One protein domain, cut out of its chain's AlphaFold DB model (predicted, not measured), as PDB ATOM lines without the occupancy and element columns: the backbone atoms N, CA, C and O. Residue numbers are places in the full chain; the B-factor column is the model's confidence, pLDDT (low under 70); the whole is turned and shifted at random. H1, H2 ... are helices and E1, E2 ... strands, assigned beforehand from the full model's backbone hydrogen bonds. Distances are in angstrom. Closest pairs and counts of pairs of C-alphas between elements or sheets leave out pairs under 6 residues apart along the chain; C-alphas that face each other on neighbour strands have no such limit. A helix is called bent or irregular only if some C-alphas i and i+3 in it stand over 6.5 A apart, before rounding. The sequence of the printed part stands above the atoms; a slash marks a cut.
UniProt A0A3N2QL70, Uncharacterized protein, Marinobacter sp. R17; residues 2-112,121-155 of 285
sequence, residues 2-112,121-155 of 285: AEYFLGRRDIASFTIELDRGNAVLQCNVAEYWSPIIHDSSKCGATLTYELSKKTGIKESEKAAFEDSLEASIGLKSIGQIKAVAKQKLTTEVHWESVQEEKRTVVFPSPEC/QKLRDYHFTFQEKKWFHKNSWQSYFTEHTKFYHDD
ATOM      1  N   ALA A   2     344.311 309.453 131.619       69.62
ATOM      2  CA  ALA A   2     344.421 310.908 131.623       69.62
ATOM      3  C   ALA A   2     343.250 311.479 132.422       69.62
ATOM      4  O   ALA A   2     342.137 311.579 131.919       69.62
ATOM      5  N   GLU A   3     343.515 311.831 133.677       81.38
ATOM      6  CA  GLU A   3     342.551 312.530 134.526       81.38
ATOM      7  C   GLU A   3     342.190 313.886 133.890       81.38
ATOM      8  O   GLU A   3     343.079 314.650 133.494       81.38
ATOM      9  N   TYR A   4     340.894 314.191 133.796       83.38
ATOM     10  CA  TYR A   4     340.446 315.532 133.433       83.38
ATOM     11  C   TYR A   4     340.707 316.507 134.582       83.38
ATOM     12  O   TYR A   4     340.489 316.191 135.751       83.38
ATOM     13  N   PHE A   5     341.166 317.712 134.256       85.25
ATOM     14  CA  PHE A   5     341.374 318.758 135.243       85.25
ATOM     15  C   PHE A   5     341.193 320.143 134.645       85.25
ATOM     16  O   PHE A   5     341.396 320.359 133.452       85.25
ATOM     17  N   LEU A   6     340.857 321.092 135.513       82.31
ATOM     18  CA  LEU A   6     340.722 322.490 135.142       82.31
ATOM     19  C   LEU A   6     342.074 323.217 135.205       82.31
ATOM     20  O   LEU A   6     342.868 322.995 136.124       82.31
ATOM     21  N   GLY A   7     342.298 324.114 134.243       86.19
ATOM     22  CA  GLY A   7     343.483 324.967 134.151       86.19
ATOM     23  C   GLY A   7     344.753 324.262 133.665       86.19
ATOM     24  O   GLY A   7     344.716 323.240 132.980       86.19
ATOM     25  N   ARG A   8     345.898 324.847 134.031       90.25
ATOM     26  CA  ARG A   8     347.241 324.410 133.637       90.25
ATOM     27  C   ARG A   8     347.955 323.727 134.802       90.25
ATOM     28  O   ARG A   8     347.990 324.262 135.908       90.25
ATOM     29  N   ARG A   9     348.574 322.572 134.550       92.00
ATOM     30  CA  ARG A   9     349.397 321.835 135.524       92.00
ATOM     31  C   ARG A   9     350.826 321.699 135.015       92.00
ATOM     32  O   ARG A   9     351.040 321.122 133.954       92.00
ATOM     33  N   ASP A  10     351.802 322.154 135.795       92.75
ATOM     34  CA  ASP A  10     353.209 321.830 135.547       92.75
ATOM     35  C   ASP A  10     353.457 320.364 135.917       92.75
ATOM     36  O   ASP A  10     353.264 319.958 137.064       92.75
ATOM     37  N   ILE A  11     353.876 319.557 134.942       91.50
ATOM     38  CA  ILE A  11     354.038 318.107 135.117       91.50
ATOM     39  C   ILE A  11     355.502 317.680 135.213       91.50
ATOM     40  O   ILE A  11     355.803 316.628 135.777       91.50
ATOM     41  N   ALA A  12     356.426 318.479 134.674       91.06
ATOM     42  CA  ALA A  12     357.849 318.204 134.769       91.06
ATOM     43  C   ALA A  12     358.690 319.465 134.572       91.06
ATOM     44  O   ALA A  12     358.350 320.369 133.814       91.06
ATOM     45  N   SER A  13     359.863 319.465 135.198       92.62
ATOM     46  CA  SER A  13     360.945 320.385 134.876       92.62
ATOM     47  C   SER A  13     362.256 319.619 134.896       92.62
ATOM     48  O   SER A  13     362.506 318.801 135.788       92.62
ATOM     49  N   PHE A  14     363.095 319.837 133.891       90.69
ATOM     50  CA  PHE A  14     364.409 319.217 133.830       90.69
ATOM     51  C   PHE A  14     365.435 320.148 133.210       90.69
ATOM     52  O   PHE A  14     365.136 321.048 132.430       90.69
ATOM     53  N   THR A  15     366.683 319.922 133.598       90.88
ATOM     54  CA  THR A  15     367.830 320.697 133.150       90.88
ATOM     55  C   THR A  15     368.835 319.758 132.512       90.88
ATOM     56  O   THR A  15     369.157 318.710 133.073       90.88
ATOM     57  N   ILE A  16     369.323 320.136 131.338       88.69
ATOM     58  CA  ILE A  16     370.346 319.411 130.597       88.69
ATOM     59  C   ILE A  16     371.582 320.297 130.555       88.69
ATOM     60  O   ILE A  16     371.559 321.399 130.006       88.69
ATOM     61  N   GLU A  17     372.667 319.806 131.144       88.25
ATOM     62  CA  GLU A  17     373.974 320.423 130.974       88.25
ATOM     63  C   GLU A  17     374.559 320.026 129.618       88.25
ATOM     64  O   GLU A  17     374.624 318.849 129.258       88.25
ATOM     65  N   LEU A  18     374.980 321.036 128.865       83.50
ATOM     66  CA  LEU A  18     375.493 320.926 127.507       83.50
ATOM     67  C   LEU A  18     376.915 321.495 127.449       83.50
ATOM     68  O   LEU A  18     377.355 322.201 128.361       83.50
ATOM     69  N   ASP A  19     377.661 321.152 126.396       79.56
ATOM     70  CA  ASP A  19     379.049 321.602 126.187       79.56
ATOM     71  C   ASP A  19     379.941 321.433 127.438       79.56
ATOM     72  O   ASP A  19     380.598 322.366 127.901       79.56
ATOM     73  N   ARG A  20     379.912 320.237 128.051       81.00
ATOM     74  CA  ARG A  20     380.659 319.910 129.287       81.00
ATOM     75  C   ARG A  20     380.353 320.856 130.464       81.00
ATOM     76  O   ARG A  20     381.235 321.149 131.266       81.00
ATOM     77  N   GLY A  21     379.114 321.337 130.547       82.44
ATOM     78  CA  GLY A  21     378.640 322.224 131.611       82.44
ATOM     79  C   GLY A  21     378.740 323.715 131.286       82.44
ATOM     80  O   GLY A  21     378.324 324.528 132.112       82.44
ATOM     81  N   ASN A  22     379.241 324.086 130.100       86.06
ATOM     82  CA  ASN A  22     379.339 325.480 129.653       86.06
ATOM     83  C   ASN A  22     378.026 326.049 129.109       86.06
ATOM     84  O   ASN A  22     377.962 327.244 128.834       86.06
ATOM     85  N   ALA A  23     376.996 325.227 128.950       88.38
ATOM     86  CA  ALA A  23     375.667 325.681 128.584       88.38
ATOM     87  C   ALA A  23     374.600 324.871 129.320       88.38
ATOM     88  O   ALA A  23     374.848 323.756 129.788       88.38
ATOM     89  N   VAL A  24     373.416 325.459 129.442       91.25
ATOM     90  CA  VAL A  24     372.264 324.851 130.102       91.25
ATOM     91  C   VAL A  24     371.062 324.974 129.193       91.25
ATOM     92  O   VAL A  24     370.777 326.056 128.687       91.25
ATOM     93  N   LEU A  25     370.349 323.865 129.026       91.19
ATOM     94  CA  LEU A  25     369.008 323.851 128.470       91.19
ATOM     95  C   LEU A  25     368.037 323.419 129.565       91.19
ATOM     96  O   LEU A  25     368.065 322.272 130.014       91.19
ATOM     97  N   GLN A  26     367.190 324.339 130.001       93.25
ATOM     98  CA  GLN A  26     366.076 324.051 130.889       93.25
ATOM     99  C   GLN A  26     364.827 323.780 130.052       93.25
ATOM    100  O   GLN A  26     364.576 324.484 129.077       93.25
ATOM    101  N   CYS A  27     364.046 322.781 130.441       93.44
ATOM    102  CA  CYS A  27     362.731 322.505 129.882       93.44
ATOM    103  C   CYS A  27     361.707 322.466 131.012       93.44
ATOM    104  O   CYS A  27     361.917 321.776 132.012       93.44
ATOM    105  N   ASN A  28     360.609 323.194 130.840       94.75
ATOM    106  CA  ASN A  28     359.425 323.103 131.682       94.75
ATOM    107  C   ASN A  28     358.282 322.556 130.832       94.75
ATOM    108  O   ASN A  28     358.084 323.007 129.703       94.75
ATOM    109  N   VAL A  29     357.561 321.580 131.371       93.38
ATOM    110  CA  VAL A  29     356.477 320.890 130.676       93.38
ATOM    111  C   VAL A  29     355.200 321.056 131.474       93.38
ATOM    112  O   VAL A  29     355.173 320.751 132.670       93.38
ATOM    113  N   ALA A  30     354.146 321.500 130.801       94.50
ATOM    114  CA  ALA A  30     352.833 321.683 131.396       94.50
ATOM    115  C   ALA A  30     351.748 321.031 130.543       94.50
ATOM    116  O   ALA A  30     351.885 320.935 129.327       94.50
ATOM    117  N   GLU A  31     350.665 320.607 131.180       94.38
ATOM    118  CA  GLU A  31     349.475 320.072 130.523       94.38
ATOM    119  C   GLU A  31     348.253 320.932 130.845       94.38
ATOM    120  O   GLU A  31     348.144 321.494 131.938       94.38
ATOM    121  N   TYR A  32     347.328 321.009 129.893       94.38
ATOM    122  CA  TYR A  32     346.028 321.662 130.039       94.38
ATOM    123  C   TYR A  32     345.034 321.057 129.045       94.38
ATOM    124  O   TYR A  32     345.423 320.424 128.060       94.38
ATOM    125  N   TRP A  33     343.745 321.229 129.309       93.62
ATOM    126  CA  TRP A  33     342.671 320.761 128.437       93.62
ATOM    127  C   TRP A  33     342.150 321.923 127.593       93.62
ATOM    128  O   TRP A  33     341.571 322.864 128.127       93.62
ATOM    129  N   SER A  34     342.358 321.855 126.279       94.06
ATOM    130  CA  SER A  34     341.914 322.876 125.330       94.06
ATOM    131  C   SER A  34     340.583 322.477 124.686       94.06
ATOM    132  O   SER A  34     340.434 321.314 124.289       94.06
ATOM    133  N   PRO A  35     339.595 323.387 124.596       92.19
ATOM    134  CA  PRO A  35     338.304 323.083 123.995       92.19
ATOM    135  C   PRO A  35     338.429 322.835 122.483       92.19
ATOM    136  O   PRO A  35     339.051 323.600 121.752       92.19
ATOM    137  N   ILE A  36     337.783 321.770 122.013       92.38
ATOM    138  CA  ILE A  36     337.579 321.440 120.595       92.38
ATOM    139  C   ILE A  36     336.196 321.922 120.153       92.38
ATOM    140  O   ILE A  36     336.047 322.517 119.089       92.38
ATOM    141  N   ILE A  37     335.183 321.658 120.984       91.31
ATOM    142  CA  ILE A  37     333.806 322.111 120.797       91.31
ATOM    143  C   ILE A  37     333.326 322.727 122.105       91.31
ATOM    144  O   ILE A  37     333.518 322.152 123.176       91.31
ATOM    145  N   HIS A  38     332.675 323.881 121.985       92.00
ATOM    146  CA  HIS A  38     331.942 324.521 123.065       92.00
ATOM    147  C   HIS A  38     330.737 325.256 122.473       92.00
ATOM    148  O   HIS A  38     330.812 326.440 122.157       92.00
ATOM    149  N   ASP A  39     329.634 324.536 122.281       92.50
ATOM    150  CA  ASP A  39     328.398 325.120 121.752       92.50
ATOM    151  C   ASP A  39     327.167 324.370 122.263       92.50
ATOM    152  O   ASP A  39     327.264 323.299 122.868       92.50
ATOM    153  N   SER A  40     325.982 324.935 122.053       93.69
ATOM    154  CA  SER A  40     324.733 324.308 122.451       93.69
ATOM    155  C   SER A  40     323.619 324.467 121.430       93.69
ATOM    156  O   SER A  40     323.413 325.538 120.868       93.69
ATOM    157  N   SER A  41     322.836 323.406 121.268       94.88
ATOM    158  CA  SER A  41     321.557 323.425 120.563       94.88
ATOM    159  C   SER A  41     320.409 323.231 121.546       94.88
ATOM    160  O   SER A  41     320.603 322.865 122.709       94.88
ATOM    161  N   LYS A  42     319.191 323.532 121.094       95.50
ATOM    162  CA  LYS A  42     317.971 323.418 121.892       95.50
ATOM    163  C   LYS A  42     316.792 322.957 121.051       95.50
ATOM    164  O   LYS A  42     316.767 323.185 119.846       95.50
ATOM    165  N   CYS A  43     315.795 322.398 121.721       94.50
ATOM    166  CA  CYS A  43     314.449 322.153 121.223       94.50
ATOM    167  C   CYS A  43     314.424 321.410 119.877       94.50
ATOM    168  O   CYS A  43     313.884 321.909 118.892       94.50
ATOM    169  N   GLY A  44     315.092 320.254 119.827       93.62
ATOM    170  CA  GLY A  44     315.181 319.408 118.631       93.62
ATOM    171  C   GLY A  44     316.181 319.884 117.572       93.62
ATOM    172  O   GLY A  44     316.418 319.176 116.595       93.62
ATOM    173  N   ALA A  45     316.801 321.057 117.741       95.50
ATOM    174  CA  ALA A  45     317.837 321.514 116.824       95.50
ATOM    175  C   ALA A  45     319.095 320.637 116.907       95.50
ATOM    176  O   ALA A  45     319.454 320.094 117.954       95.50
ATOM    177  N   THR A  46     319.809 320.560 115.793       94.19
ATOM    178  CA  THR A  46     320.987 319.708 115.642       94.19
ATOM    179  C   THR A  46     322.220 320.565 115.411       94.19
ATOM    180  O   THR A  46     322.197 321.442 114.548       94.19
ATOM    181  N   LEU A  47     323.301 320.299 116.152       92.38
ATOM    182  CA  LEU A  47     324.623 320.837 115.822       92.38
ATOM    183  C   LEU A  47     325.349 319.855 114.910       92.38
ATOM    184  O   LEU A  47     325.312 318.646 115.135       92.38
ATOM    185  N   THR A  48     326.060 320.387 113.926       93.19
ATOM    186  CA  THR A  48     326.924 319.607 113.042       93.19
ATOM    187  C   THR A  48     328.310 320.227 113.077       93.19
ATOM    188  O   THR A  48     328.453 321.411 112.788       93.19
ATOM    189  N   TYR A  49     329.322 319.429 113.411       91.12
ATOM    190  CA  TYR A  49     330.715 319.868 113.495       91.12
ATOM    191  C   TYR A  49     331.622 318.981 112.653       91.12
ATOM    192  O   TYR A  49     331.461 317.763 112.632       91.12
ATOM    193  N   GLU A  50     332.613 319.585 112.001       91.69
ATOM    194  CA  GLU A  50     333.781 318.865 111.492       91.69
ATOM    195  C   GLU A  50     334.798 318.740 112.632       91.69
ATOM    196  O   GLU A  50     335.468 319.705 112.991       91.69
ATOM    197  N   LEU A  51     334.878 317.556 113.237       91.00
ATOM    198  CA  LEU A  51     335.876 317.250 114.253       91.00
ATOM    199  C   LEU A  51     337.213 316.938 113.585       91.00
ATOM    200  O   LEU A  51     337.286 316.034 112.753       91.00
ATOM    201  N   SER A  52     338.267 317.636 114.006       89.00
ATOM    202  CA  SER A  52     339.653 317.329 113.650       89.00
ATOM    203  C   SER A  52     340.340 316.591 114.794       89.00
ATOM    204  O   SER A  52     340.575 317.162 115.859       89.00
ATOM    205  N   LYS A  53     340.727 315.342 114.559       90.50
ATOM    206  CA  LYS A  53     341.608 314.581 115.439       90.50
ATOM    207  C   LYS A  53     343.055 314.930 115.105       90.50
ATOM    208  O   LYS A  53     343.499 314.652 113.995       90.50
ATOM    209  N   LYS A  54     343.774 315.540 116.052       90.81
ATOM    210  CA  LYS A  54     345.173 315.970 115.884       90.81
ATOM    211  C   LYS A  54     346.078 315.231 116.856       90.81
ATOM    212  O   LYS A  54     345.746 315.154 118.032       90.81
ATOM    213  N   THR A  55     347.226 314.735 116.414       89.94
ATOM    214  CA  THR A  55     348.235 314.135 117.307       89.94
ATOM    215  C   THR A  55     349.643 314.526 116.877       89.94
ATOM    216  O   THR A  55     349.948 314.474 115.692       89.94
ATOM    217  N   GLY A  56     350.503 314.903 117.826       90.81
ATOM    218  CA  GLY A  56     351.900 315.275 117.574       90.81
ATOM    219  C   GLY A  56     352.179 316.778 117.673       90.81
ATOM    220  O   GLY A  56     351.409 317.533 118.265       90.81
ATOM    221  N   ILE A  57     353.306 317.209 117.106       89.12
ATOM    222  CA  ILE A  57     353.807 318.594 117.158       89.12
ATOM    223  C   ILE A  57     353.772 319.198 115.758       89.12
ATOM    224  O   ILE A  57     354.037 318.522 114.758       89.12
ATOM    225  N   LYS A  58     353.442 320.486 115.651       88.12
ATOM    226  CA  LYS A  58     353.422 321.169 114.357       88.12
ATOM    227  C   LYS A  58     354.828 321.182 113.754       88.12
ATOM    228  O   LYS A  58     355.777 321.638 114.388       88.12
ATOM    229  N   GLU A  59     354.960 320.736 112.504       86.69
ATOM    230  CA  GLU A  59     356.279 320.572 111.869       86.69
ATOM    231  C   GLU A  59     357.086 321.876 111.841       86.69
ATOM    232  O   GLU A  59     358.289 321.861 112.071       86.69
ATOM    233  N   SER A  60     356.425 323.021 111.649       87.44
ATOM    234  CA  SER A  60     357.089 324.329 111.680       87.44
ATOM    235  C   SER A  60     357.699 324.668 113.044       87.44
ATOM    236  O   SER A  60     358.747 325.299 113.104       87.44
ATOM    237  N   GLU A  61     357.041 324.277 114.138       86.69
ATOM    238  CA  GLU A  61     357.521 324.545 115.500       86.69
ATOM    239  C   GLU A  61     358.680 323.618 115.852       86.69
ATOM    240  O   GLU A  61     359.702 324.055 116.380       86.69
ATOM    241  N   LYS A  62     358.552 322.345 115.470       84.88
ATOM    242  CA  LYS A  62     359.620 321.359 115.592       84.88
ATOM    243  C   LYS A  62     360.865 321.777 114.807       84.88
ATOM    244  O   LYS A  62     361.950 321.765 115.379       84.88
ATOM    245  N   ALA A  63     360.714 322.185 113.546       87.00
ATOM    246  CA  ALA A  63     361.828 322.645 112.718       87.00
ATOM    247  C   ALA A  63     362.519 323.869 113.337       87.00
ATOM    248  O   ALA A  63     363.730 323.862 113.518       87.00
ATOM    249  N   ALA A  64     361.752 324.872 113.781       86.94
ATOM    250  CA  ALA A  64     362.311 326.058 114.433       86.94
ATOM    251  C   ALA A  64     363.088 325.726 115.725       86.94
ATOM    252  O   ALA A  64     364.119 326.345 116.022       86.94
ATOM    253  N   PHE A  65     362.610 324.748 116.499       86.06
ATOM    254  CA  PHE A  65     363.307 324.250 117.684       86.06
ATOM    255  C   PHE A  65     364.602 323.506 117.329       86.06
ATOM    256  O   PHE A  65     365.647 323.770 117.932       86.06
ATOM    257  N   GLU A  66     364.551 322.598 116.351       86.25
ATOM    258  CA  GLU A  66     365.716 321.833 115.895       86.25
ATOM    259  C   GLU A  66     366.793 322.758 115.293       86.25
ATOM    260  O   GLU A  66     367.962 322.628 115.663       86.25
ATOM    261  N   ASP A  67     366.404 323.772 114.512       87.06
ATOM    262  CA  ASP A  67     367.303 324.795 113.956       87.06
ATOM    263  C   ASP A  67     368.002 325.610 115.059       87.06
ATOM    264  O   ASP A  67     369.217 325.828 115.029       87.06
ATOM    265  N   SER A  68     367.248 326.032 116.084       85.75
ATOM    266  CA  SER A  68     367.786 326.797 117.223       85.75
ATOM    267  C   SER A  68     368.810 325.984 118.026       85.75
ATOM    268  O   SER A  68     369.847 326.504 118.463       85.75
ATOM    269  N   LEU A  69     368.537 324.686 118.200       82.81
ATOM    270  CA  LEU A  69     369.443 323.744 118.851       82.81
ATOM    271  C   LEU A  69     370.696 323.478 118.021       82.81
ATOM    272  O   LEU A  69     371.799 323.478 118.575       82.81
ATOM    273  N   GLU A  70     370.544 323.248 116.716       84.25
ATOM    274  CA  GLU A  70     371.662 322.980 115.816       84.25
ATOM    275  C   GLU A  70     372.624 324.169 115.774       84.25
ATOM    276  O   GLU A  70     373.826 323.978 115.980       84.25
ATOM    277  N   ALA A  71     372.099 325.388 115.625       82.62
ATOM    278  CA  ALA A  71     372.897 326.610 115.599       82.62
ATOM    279  C   ALA A  71     373.681 326.850 116.902       82.62
ATOM    280  O   ALA A  71     374.754 327.451 116.876       82.62
ATOM    281  N   SER A  72     373.157 326.387 118.043       79.94
ATOM    282  CA  SER A  72     373.731 326.687 119.360       79.94
ATOM    283  C   SER A  72     374.657 325.594 119.895       79.94
ATOM    284  O   SER A  72     375.687 325.899 120.493       79.94
ATOM    285  N   ILE A  73     374.284 324.319 119.746       75.81
ATOM    286  CA  ILE A  73     374.959 323.190 120.418       75.81
ATOM    287  C   ILE A  73     375.294 322.047 119.433       75.81
ATOM    288  O   ILE A  73     376.063 321.140 119.761       75.81
ATOM    289  N   GLY A  74     374.751 322.074 118.211       77.06
ATOM    290  CA  GLY A  74     374.955 321.052 117.183       77.06
ATOM    291  C   GLY A  74     374.076 319.797 117.328       77.06
ATOM    292  O   GLY A  74     373.534 319.486 118.392       77.06
ATOM    293  N   LEU A  75     373.983 319.028 116.233       71.69
ATOM    294  CA  LEU A  75     373.015 317.934 116.007       71.69
ATOM    295  C   LEU A  75     372.985 316.815 117.067       71.69
ATOM    296  O   LEU A  75     371.938 316.213 117.307       71.69
ATOM    297  N   LYS A  76     374.111 316.520 117.735       73.50
ATOM    298  CA  LYS A  76     374.183 315.436 118.743       73.50
ATOM    299  C   LYS A  76     373.274 315.683 119.955       73.50
ATOM    300  O   LYS A  76     372.901 314.732 120.641       73.50
ATOM    301  N   SER A  77     372.896 316.934 120.196       72.00
ATOM    302  CA  SER A  77     372.134 317.355 121.375       72.00
ATOM    303  C   SER A  77     370.647 316.998 121.290       72.00
ATOM    304  O   SER A  77     370.030 316.734 122.319       72.00
ATOM    305  N   ILE A  78     370.075 316.892 120.082       76.50
ATOM    306  CA  ILE A  78     368.648 316.571 119.881       76.50
ATOM    307  C   ILE A  78     368.315 315.182 120.446       76.50
ATOM    308  O   ILE A  78     367.327 315.010 121.161       76.50
ATOM    309  N   GLY A  79     369.171 314.188 120.180       78.12
ATOM    310  CA  GLY A  79     368.990 312.829 120.696       78.12
ATOM    311  C   GLY A  79     369.051 312.760 122.224       78.12
ATOM    312  O   GLY A  79     368.254 312.057 122.844       78.12
ATOM    313  N   GLN A  80     369.946 313.539 122.843       80.75
ATOM    314  CA  GLN A  80     370.054 313.626 124.300       80.75
ATOM    315  C   GLN A  80     368.799 314.254 124.919       80.75
ATOM    316  O   GLN A  80     368.303 313.748 125.922       80.75
ATOM    317  N   ILE A  81     368.250 315.306 124.305       80.12
ATOM    318  CA  ILE A  81     367.020 315.959 124.773       80.12
ATOM    319  C   ILE A  81     365.841 314.991 124.707       80.12
ATOM    320  O   ILE A  81     365.150 314.820 125.709       80.12
ATOM    321  N   LYS A  82     365.657 314.297 123.576       79.50
ATOM    322  CA  LYS A  82     364.592 313.290 123.416       79.50
ATOM    323  C   LYS A  82     364.722 312.163 124.448       79.50
ATOM    324  O   LYS A  82     363.725 311.761 125.043       79.50
ATOM    325  N   ALA A  83     365.944 311.696 124.717       80.44
ATOM    326  CA  ALA A  83     366.198 310.663 125.722       80.44
ATOM    327  C   ALA A  83     365.894 311.137 127.155       80.44
ATOM    328  O   ALA A  83     365.231 310.422 127.905       80.44
ATOM    329  N   VAL A  84     366.334 312.344 127.528       82.50
ATOM    330  CA  VAL A  84     366.056 312.921 128.855       82.50
ATOM    331  C   VAL A  84     364.563 313.190 129.025       82.50
ATOM    332  O   VAL A  84     364.009 312.831 130.060       82.50
ATOM    333  N   ALA A  85     363.898 313.745 128.008       77.69
ATOM    334  CA  ALA A  85     362.456 313.964 128.023       77.69
ATOM    335  C   ALA A  85     361.707 312.643 128.241       77.69
ATOM    336  O   ALA A  85     360.896 312.555 129.153       77.69
ATOM    337  N   LYS A  86     362.061 311.580 127.503       80.06
ATOM    338  CA  LYS A  86     361.468 310.243 127.674       80.06
ATOM    339  C   LYS A  86     361.725 309.631 129.058       80.06
ATOM    340  O   LYS A  86     360.907 308.859 129.538       80.06
ATOM    341  N   GLN A  87     362.854 309.939 129.695       81.88
ATOM    342  CA  GLN A  87     363.151 309.459 131.047       81.88
ATOM    343  C   GLN A  87     362.392 310.246 132.127       81.88
ATOM    344  O   GLN A  87     362.044 309.691 133.167       81.88
ATOM    345  N   LYS A  88     362.222 311.556 131.928       81.12
ATOM    346  CA  LYS A  88     361.643 312.467 132.925       81.12
ATOM    347  C   LYS A  88     360.129 312.554 132.841       81.12
ATOM    348  O   LYS A  88     359.492 312.794 133.861       81.12
ATOM    349  N   LEU A  89     359.572 312.349 131.658       76.44
ATOM    350  CA  LEU A  89     358.140 312.302 131.441       76.44
ATOM    351  C   LEU A  89     357.687 310.859 131.633       76.44
ATOM    352  O   LEU A  89     358.177 309.943 130.981       76.44
ATOM    353  N   THR A  90     356.742 310.656 132.544       65.19
ATOM    354  CA  THR A  90     356.103 309.354 132.794       65.19
ATOM    355  C   THR A  90     355.223 308.893 131.630       65.19
ATOM    356  O   THR A  90     354.716 307.775 131.638       65.19
ATOM    357  N   THR A  91     355.048 309.746 130.623       64.94
ATOM    358  CA  THR A  91     354.209 309.529 129.449       64.94
ATOM    359  C   THR A  91     355.029 309.590 128.170       64.94
ATOM    360  O   THR A  91     355.981 310.364 128.070       64.94
ATOM    361  N   GLU A  92     354.599 308.834 127.165       67.44
ATOM    362  CA  GLU A  92     355.145 308.919 125.815       67.44
ATOM    363  C   GLU A  92     354.988 310.339 125.243       67.44
ATOM    364  O   GLU A  92     353.953 310.987 125.423       67.44
ATOM    365  N   VAL A  93     356.052 310.826 124.598       68.94
ATOM    366  CA  VAL A  93     356.052 312.095 123.864       68.94
ATOM    367  C   VAL A  93     356.021 311.784 122.381       68.94
ATOM    368  O   VAL A  93     356.941 311.139 121.865       68.94
ATOM    369  N   HIS A  94     355.002 312.286 121.694       74.88
ATOM    370  CA  HIS A  94     354.841 312.121 120.257       74.88
ATOM    371  C   HIS A  94     355.538 313.280 119.546       74.88
ATOM    372  O   HIS A  94     354.938 314.295 119.209       74.88
ATOM    373  N   TRP A  95     356.841 313.118 119.306       70.62
ATOM    374  CA  TRP A  95     357.667 314.086 118.565       70.62
ATOM    375  C   TRP A  95     357.428 314.078 117.042       70.62
ATOM    376  O   TRP A  95     358.212 314.643 116.271       70.62
ATOM    377  N   GLU A  96     356.402 313.363 116.598       76.19
ATOM    378  CA  GLU A  96     356.031 313.232 115.197       76.19
ATOM    379  C   GLU A  96     355.223 314.450 114.746       76.19
ATOM    380  O   GLU A  96     354.605 315.143 115.557       76.19
ATOM    381  N   SER A  97     355.275 314.738 113.447       76.00
ATOM    382  CA  SER A  97     354.513 315.828 112.842       76.00
ATOM    383  C   SER A  97     353.016 315.595 113.038       76.00
ATOM    384  O   SER A  97     352.575 314.446 112.992       76.00
ATOM    385  N   VAL A  98     352.240 316.675 113.206       80.12
ATOM    386  CA  VAL A  98     350.784 316.566 113.386       80.12
ATOM    387  C   VAL A  98     350.150 315.705 112.295       80.12
ATOM    388  O   VAL A  98     350.224 316.041 111.112       80.12
ATOM    389  N   GLN A  99     349.485 314.631 112.711       77.69
ATOM    390  CA  GLN A  99     348.529 313.905 111.882       77.69
ATOM    391  C   GLN A  99     347.144 314.505 112.118       77.69
ATOM    392  O   GLN A  99     346.768 314.723 113.268       77.69
ATOM    393  N   GLU A 100     346.406 314.802 111.046       85.88
ATOM    394  CA  GLU A 100     345.045 315.335 111.127       85.88
ATOM    395  C   GLU A 100     344.077 314.425 110.370       85.88
ATOM    396  O   GLU A 100     344.206 314.226 109.162       85.88
ATOM    397  N   GLU A 101     343.089 313.898 111.087       87.69
ATOM    398  CA  GLU A 101     341.931 313.220 110.511       87.69
ATOM    399  C   GLU A 101     340.683 314.056 110.788       87.69
ATOM    400  O   GLU A 101     340.548 314.633 111.866       87.69
ATOM    401  N   LYS A 102     339.766 314.130 109.823       91.31
ATOM    402  CA  LYS A 102     338.545 314.932 109.930       91.31
ATOM    403  C   LYS A 102     337.309 314.068 109.780       91.31
ATOM    404  O   LYS A 102     337.239 313.239 108.873       91.31
ATOM    405  N   ARG A 103     336.306 314.303 110.622       91.62
ATOM    406  CA  ARG A 103     335.004 313.644 110.515       91.62
ATOM    407  C   ARG A 103     333.879 314.578 110.917       91.62
ATOM    408  O   ARG A 103     333.929 315.222 111.959       91.62
ATOM    409  N   THR A 104     332.820 314.592 110.118       92.81
ATOM    410  CA  THR A 104     331.584 315.272 110.493       92.81
ATOM    411  C   THR A 104     330.835 314.455 111.543       92.81
ATOM    412  O   THR A 104     330.544 313.277 111.325       92.81
ATOM    413  N   VAL A 105     330.513 315.086 112.669       92.31
ATOM    414  CA  VAL A 105     329.725 314.506 113.760       92.31
ATOM    415  C   VAL A 105     328.512 315.384 114.034       92.31
ATOM    416  O   VAL A 105     328.537 316.604 113.852       92.31
ATOM    417  N   VAL A 106     327.428 314.723 114.425       91.50
ATOM    418  CA  VAL A 106     326.115 315.320 114.620       91.50
ATOM    419  C   VAL A 106     325.731 315.195 116.089       91.50
ATOM    420  O   VAL A 106     325.791 314.106 116.657       91.50
ATOM    421  N   PHE A 107     325.306 316.304 116.684       91.31
ATOM    422  CA  PHE A 107     324.880 316.394 118.076       91.31
ATOM    423  C   PHE A 107     323.412 316.840 118.136       91.31
ATOM    424  O   PHE A 107     323.116 318.042 118.081       91.31
ATOM    425  N   PRO A 108     322.467 315.886 118.183       90.69
ATOM    426  CA  PRO A 108     321.048 316.201 118.249       90.69
ATOM    427  C   PRO A 108     320.659 316.658 119.658       90.69
ATOM    428  O   PRO A 108     320.975 315.990 120.644       90.69
ATOM    429  N   SER A 109     319.924 317.766 119.761       91.94
ATOM    430  CA  SER A 109     319.244 318.112 121.012       91.94
ATOM    431  C   SER A 109     317.945 317.332 121.185       91.94
ATOM    432  O   SER A 109     317.254 317.068 120.199       91.94
ATOM    433  N   PRO A 110     317.528 317.047 122.432       91.12
ATOM    434  CA  PRO A 110     316.172 316.588 122.693       91.12
ATOM    435  C   PRO A 110     315.137 317.615 122.203       91.12
ATOM    436  O   PRO A 110     315.335 318.822 122.355       91.12
ATOM    437  N   GLU A 111     313.993 317.147 121.695       93.19
ATOM    438  CA  GLU A 111     312.869 317.988 121.221       93.19
ATOM    439  C   GLU A 111     312.411 319.032 122.249       93.19
ATOM    440  O   GLU A 111     312.011 320.143 121.911       93.19
ATOM    441  N   CYS A 112     312.493 318.672 123.528       92.56
ATOM    442  CA  CYS A 112     312.073 319.504 124.651       92.56
ATOM    443  C   CYS A 112     313.235 319.912 125.555       92.56
ATOM    444  O   CYS A 112     313.005 320.304 126.696       92.56
ATOM    445  N   GLN A 121     340.612 318.451 124.120       95.75
ATOM    446  CA  GLN A 121     341.851 317.730 123.877       95.75
ATOM    447  C   GLN A 121     342.864 318.130 124.942       95.75
ATOM    448  O   GLN A 121     343.065 319.320 125.195       95.75
ATOM    449  N   LYS A 122     343.554 317.157 125.536       95.12
ATOM    450  CA  LYS A 122     344.695 317.480 126.386       95.12
ATOM    451  C   LYS A 122     345.861 317.920 125.506       95.12
ATOM    452  O   LYS A 122     346.311 317.167 124.636       95.12
ATOM    453  N   LEU A 123     346.363 319.117 125.755       94.81
ATOM    454  CA  LEU A 123     347.568 319.652 125.143       94.81
ATOM    455  C   LEU A 123     348.713 319.610 126.146       94.81
ATOM    456  O   LEU A 123     348.507 319.609 127.364       94.81
ATOM    457  N   ARG A 124     349.931 319.556 125.616       94.06
ATOM    458  CA  ARG A 124     351.143 319.597 126.422       94.06
ATOM    459  C   ARG A 124     352.120 320.601 125.842       94.06
ATOM    460  O   ARG A 124     352.602 320.432 124.726       94.06
ATOM    461  N   ASP A 125     352.443 321.612 126.627       94.31
ATOM    462  CA  ASP A 125     353.410 322.627 126.245       94.31
ATOM    463  C   ASP A 125     354.797 322.256 126.728       94.31
ATOM    464  O   ASP A 125     354.986 321.827 127.871       94.31
ATOM    465  N   TYR A 126     355.776 322.534 125.879       91.94
ATOM    466  CA  TYR A 126     357.181 322.443 126.216       91.94
ATOM    467  C   TYR A 126     357.805 323.821 126.089       91.94
ATOM    468  O   TYR A 126     357.853 324.394 125.004       91.94
ATOM    469  N   HIS A 127     358.319 324.340 127.198       94.19
ATOM    470  CA  HIS A 127     359.042 325.601 127.223       94.19
ATOM    471  C   HIS A 127     360.524 325.340 127.474       94.19
ATOM    472  O   HIS A 127     360.928 324.936 128.566       94.19
ATOM    473  N   PHE A 128     361.336 325.600 126.455       91.88
ATOM    474  CA  PHE A 128     362.783 325.483 126.499       91.88
ATOM    475  C   PHE A 128     363.435 326.843 126.708       91.88
ATOM    476  O   PHE A 128     363.126 327.805 126.013       91.88
ATOM    477  N   THR A 129     364.386 326.908 127.632       93.56
ATOM    478  CA  THR A 129     365.257 328.066 127.842       93.56
ATOM    479  C   THR A 129     366.706 327.615 127.762       93.56
ATOM    480  O   THR A 129     367.153 326.789 128.560       93.56
ATOM    481  N   PHE A 130     367.444 328.165 126.804       91.81
ATOM    482  CA  PHE A 130     368.866 327.914 126.621       91.81
ATOM    483  C   PHE A 130     369.698 329.104 127.089       91.81
ATOM    484  O   PHE A 130     369.374 330.255 126.787       91.81
ATOM    485  N   GLN A 131     370.797 328.823 127.787       91.44
ATOM    486  CA  GLN A 131     371.758 329.831 128.225       91.44
ATOM    487  C   GLN A 131     373.190 329.291 128.190       91.44
ATOM    488  O   GLN A 131     373.500 328.257 128.791       91.44
ATOM    489  N   GLU A 132     374.095 330.029 127.548       90.25
ATOM    490  CA  GLU A 132     375.537 329.801 127.668       90.25
ATOM    491  C   GLU A 132     376.100 330.428 128.952       90.25
ATOM    492  O   GLU A 132     375.811 331.573 129.302       90.25
ATOM    493  N   LYS A 133     376.982 329.693 129.636       81.75
ATOM    494  CA  LYS A 133     377.713 330.153 130.826       81.75
ATOM    495  C   LYS A 133     379.029 330.875 130.480       81.75
ATOM    496  O   LYS A 133     379.757 331.278 131.387       81.75
ATOM    497  N   LYS A 134     379.379 331.021 129.194       76.44
ATOM    498  CA  LYS A 134     380.656 331.615 128.758       76.44
ATOM    499  C   LYS A 134     380.680 333.131 128.982       76.44
ATOM    500  O   LYS A 134     379.682 333.830 128.854       76.44
ATOM    501  N   TRP A 135     381.861 333.647 129.325       66.44
ATOM    502  CA  TRP A 135     382.045 335.049 129.722       66.44
ATOM    503  C   TRP A 135     382.081 336.029 128.538       66.44
ATOM    504  O   TRP A 135     381.721 337.191 128.704       66.44
ATOM    505  N   PHE A 136     382.488 335.563 127.352       60.41
ATOM    506  CA  PHE A 136     382.749 336.420 126.184       60.41
ATOM    507  C   PHE A 136     381.670 336.360 125.093       60.41
ATOM    508  O   PHE A 136     381.545 337.303 124.318       60.41
ATOM    509  N   HIS A 137     380.851 335.307 125.072       61.78
ATOM    510  CA  HIS A 137     379.671 335.187 124.217       61.78
ATOM    511  C   HIS A 137     378.558 334.568 125.059       61.78
ATOM    512  O   HIS A 137     378.738 333.488 125.618       61.78
ATOM    513  N   LYS A 138     377.458 335.309 125.221       77.06
ATOM    514  CA  LYS A 138     376.252 334.845 125.904       77.06
ATOM    515  C   LYS A 138     375.176 334.681 124.850       77.06
ATOM    516  O   LYS A 138     374.454 335.635 124.568       77.06
ATOM    517  N   ASN A 139     375.110 333.508 124.235       84.25
ATOM    518  CA  ASN A 139     373.919 333.152 123.489       84.25
ATOM    519  C   ASN A 139     372.832 332.682 124.466       84.25
ATOM    520  O   ASN A 139     373.101 331.958 125.433       84.25
ATOM    521  N   SER A 140     371.603 333.113 124.222       90.38
ATOM    522  CA  SER A 140     370.430 332.659 124.952       90.38
ATOM    523  C   SER A 140     369.219 332.751 124.053       90.38
ATOM    524  O   SER A 140     369.038 333.756 123.363       90.38
ATOM    525  N   TRP A 141     368.367 331.744 124.115       91.81
ATOM    526  CA  TRP A 141     367.102 331.745 123.403       91.81
ATOM    527  C   TRP A 141     366.052 331.003 124.213       91.81
ATOM    528  O   TRP A 141     366.357 330.235 125.131       91.81
ATOM    529  N   GLN A 142     364.802 331.259 123.855       92.44
ATOM    530  CA  GLN A 142     363.651 330.524 124.341       92.44
ATOM    531  C   GLN A 142     362.922 329.936 123.144       92.44
ATOM    532  O   GLN A 142     362.890 330.539 122.072       92.44
ATOM    533  N   SER A 143     362.381 328.741 123.320       90.50
ATOM    534  CA  SER A 143     361.565 328.079 122.314       90.50
ATOM    535  C   SER A 143     360.380 327.429 123.001       90.50
ATOM    536  O   SER A 143     360.497 326.929 124.124       90.50
ATOM    537  N   TYR A 144     359.241 327.470 122.328       90.44
ATOM    538  CA  TYR A 144     357.998 326.886 122.788       90.44
ATOM    539  C   TYR A 144     357.404 326.073 121.643       90.44
ATOM    540  O   TYR A 144     357.508 326.471 120.481       90.44
ATOM    541  N   PHE A 145     356.798 324.944 121.979       89.50
ATOM    542  CA  PHE A 145     355.892 324.244 121.080       89.50
ATOM    543  C   PHE A 145     354.862 323.465 121.890       89.50
ATOM    544  O   PHE A 145     355.092 323.126 123.060       89.50
ATOM    545  N   THR A 146     353.750 323.153 121.236       91.94
ATOM    546  CA  THR A 146     352.633 322.430 121.840       91.94
ATOM    547  C   THR A 146     352.463 321.076 121.158       91.94
ATOM    548  O   THR A 146     352.381 320.964 119.936       91.94
ATOM    549  N   GLU A 147     352.418 320.020 121.965       92.81
ATOM    550  CA  GLU A 147     352.036 318.675 121.548       92.81
ATOM    551  C   GLU A 147     350.517 318.522 121.678       92.81
ATOM    552  O   GLU A 147     349.947 318.648 122.768       92.81
ATOM    553  N   HIS A 148     349.873 318.177 120.567       93.50
ATOM    554  CA  HIS A 148     348.527 317.621 120.557       93.50
ATOM    555  C   HIS A 148     348.602 316.171 121.037       93.50
ATOM    556  O   HIS A 148     349.106 315.297 120.325       93.50
ATOM    557  N   THR A 149     348.142 315.899 122.260       93.31
ATOM    558  CA  THR A 149     348.177 314.532 122.793       93.31
ATOM    559  C   THR A 149     347.009 313.705 122.255       93.31
ATOM    560  O   THR A 149     346.020 314.233 121.751       93.31
ATOM    561  N   LYS A 150     347.084 312.384 122.408       92.50
ATOM    562  CA  LYS A 150     345.989 311.473 122.047       92.50
ATOM    563  C   LYS A 150     344.817 311.456 123.039       92.50
ATOM    564  O   LYS A 150     343.901 310.670 122.847       92.50
ATOM    565  N   PHE A 151     344.867 312.265 124.101       94.75
ATOM    566  CA  PHE A 151     343.878 312.226 125.175       94.75
ATOM    567  C   PHE A 151     342.729 313.203 124.933       94.75
ATOM    568  O   PHE A 151     342.957 314.406 124.772       94.75
ATOM    569  N   TYR A 152     341.502 312.687 124.978       95.69
ATOM    570  CA  TYR A 152     340.273 313.454 124.779       95.69
ATOM    571  C   TYR A 152     339.303 313.290 125.952       95.69
ATOM    572  O   TYR A 152     339.266 312.249 126.612       95.69
ATOM    573  N   HIS A 153     338.506 314.322 126.205       95.50
ATOM    574  CA  HIS A 153     337.486 314.317 127.246       95.50
ATOM    575  C   HIS A 153     336.189 314.929 126.721       95.50
ATOM    576  O   HIS A 153     336.218 315.989 126.096       95.50
ATOM    577  N   ASP A 154     335.070 314.261 126.977       94.19
ATOM    578  CA  ASP A 154     333.727 314.719 126.631       94.19
ATOM    579  C   ASP A 154     332.924 314.997 127.912       94.19
ATOM    580  O   ASP A 154     332.500 314.069 128.606       94.19
ATOM    581  N   ASP A 155     332.730 316.282 128.206       92.31
ATOM    582  CA  ASP A 155     331.900 316.797 129.307       92.31
ATOM    583  C   ASP A 155     330.553 317.313 128.770       92.31
ATOM    584  O   ASP A 155     329.955 318.241 129.316       92.31
TER     585      ASP A 155
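This is residues 2 to 112 and 121 to 155 of the 285 residues of an uncharacterized protein of Marinobacter sp. R17 (UniProt A0A3N2QL70). What shape appears first? It is a long rod built on one curled sheet: at one end H1 and H2 pack over E1, E2, E5 and E6, and toward the other E3 and E4 run beside the far part of E2 as a long arm. Which parts make it? The 146 printed residues include six named strands and two named helices, in the order E1 E2 E3 H1 H2 E4 E5 E6, class mixed; the antiparallel sheet's order is E1 - E2 - E5 - E6 - E3 - E4. How compact is it? It is loose, with a radius of gyration of the C-alphas of 19.8 A and spans of 72 by 25 by 24 A.

Where are the first elements? E1, residues 8 to 18, begins at C-alpha 8 (347.241, 324.410, 133.637) and measures 29.1 A. E2 is residues 23 to 42, 58.1 A; E3 46 to 57, 32.9 A; H1 59 to 73, 20.7 A; H2 76 to 88, 19.2 A. What follows? E4 is residues 99 to 108, 28.3 A; E5 121 to 132, 36.0 A; E6, 140 to 154, 40.9 A, bends by 61 degrees at residue 150 and ends at C-alpha 154 (333.727, 314.719, 126.631).

How do the strands pair? N and O pairs within hydrogen-bond range include N 14 and O 27 in hairpin E1 and E2, 2.9 A; N 28 and O 127, 2.9 A; N 128 and O 143 in hairpin E5 and E6, 2.8 A; N 56 and O 148, 2.9 A; N 51 and O 103, 2.8 A. In this folded sheet, bent back into two leaves, E1 E2 E5 face E3 E4 with E6 as the hinge. Where are the helices? H1 is on the sheet at a height of 9.2 A, closest at the C-alphas of Glu 61 and Phe 145, 5.8 A; H2 is on it at 9.3 A, closest at those of Ala 12 and Lys 88, 7.1 A. H1, with residues 66 to 70 alone, and H2, with 77 to 78 alone, touch at a steep tilt of 65 degrees, opposite ways, the closest C-alphas being those of Glu 66 and Ile 78, 7.2 A. Every O i to N i+4 pair is within hydrogen-bond range in H1, and 8 of 9 in H2.

How far does it reach? The two C-alphas farthest apart, those of Cys 112 and Phe 136, are 72.7 A apart. Is anything missing? Residues 113 to 120 are not printed, and C-alphas 112 and 121 are 29.8 A apart across the cut; of the links printed whole, none is long. Where is confidence low? The pLDDT is under 70 at residue 2, residues 90 to 93 and residues 135 to 137.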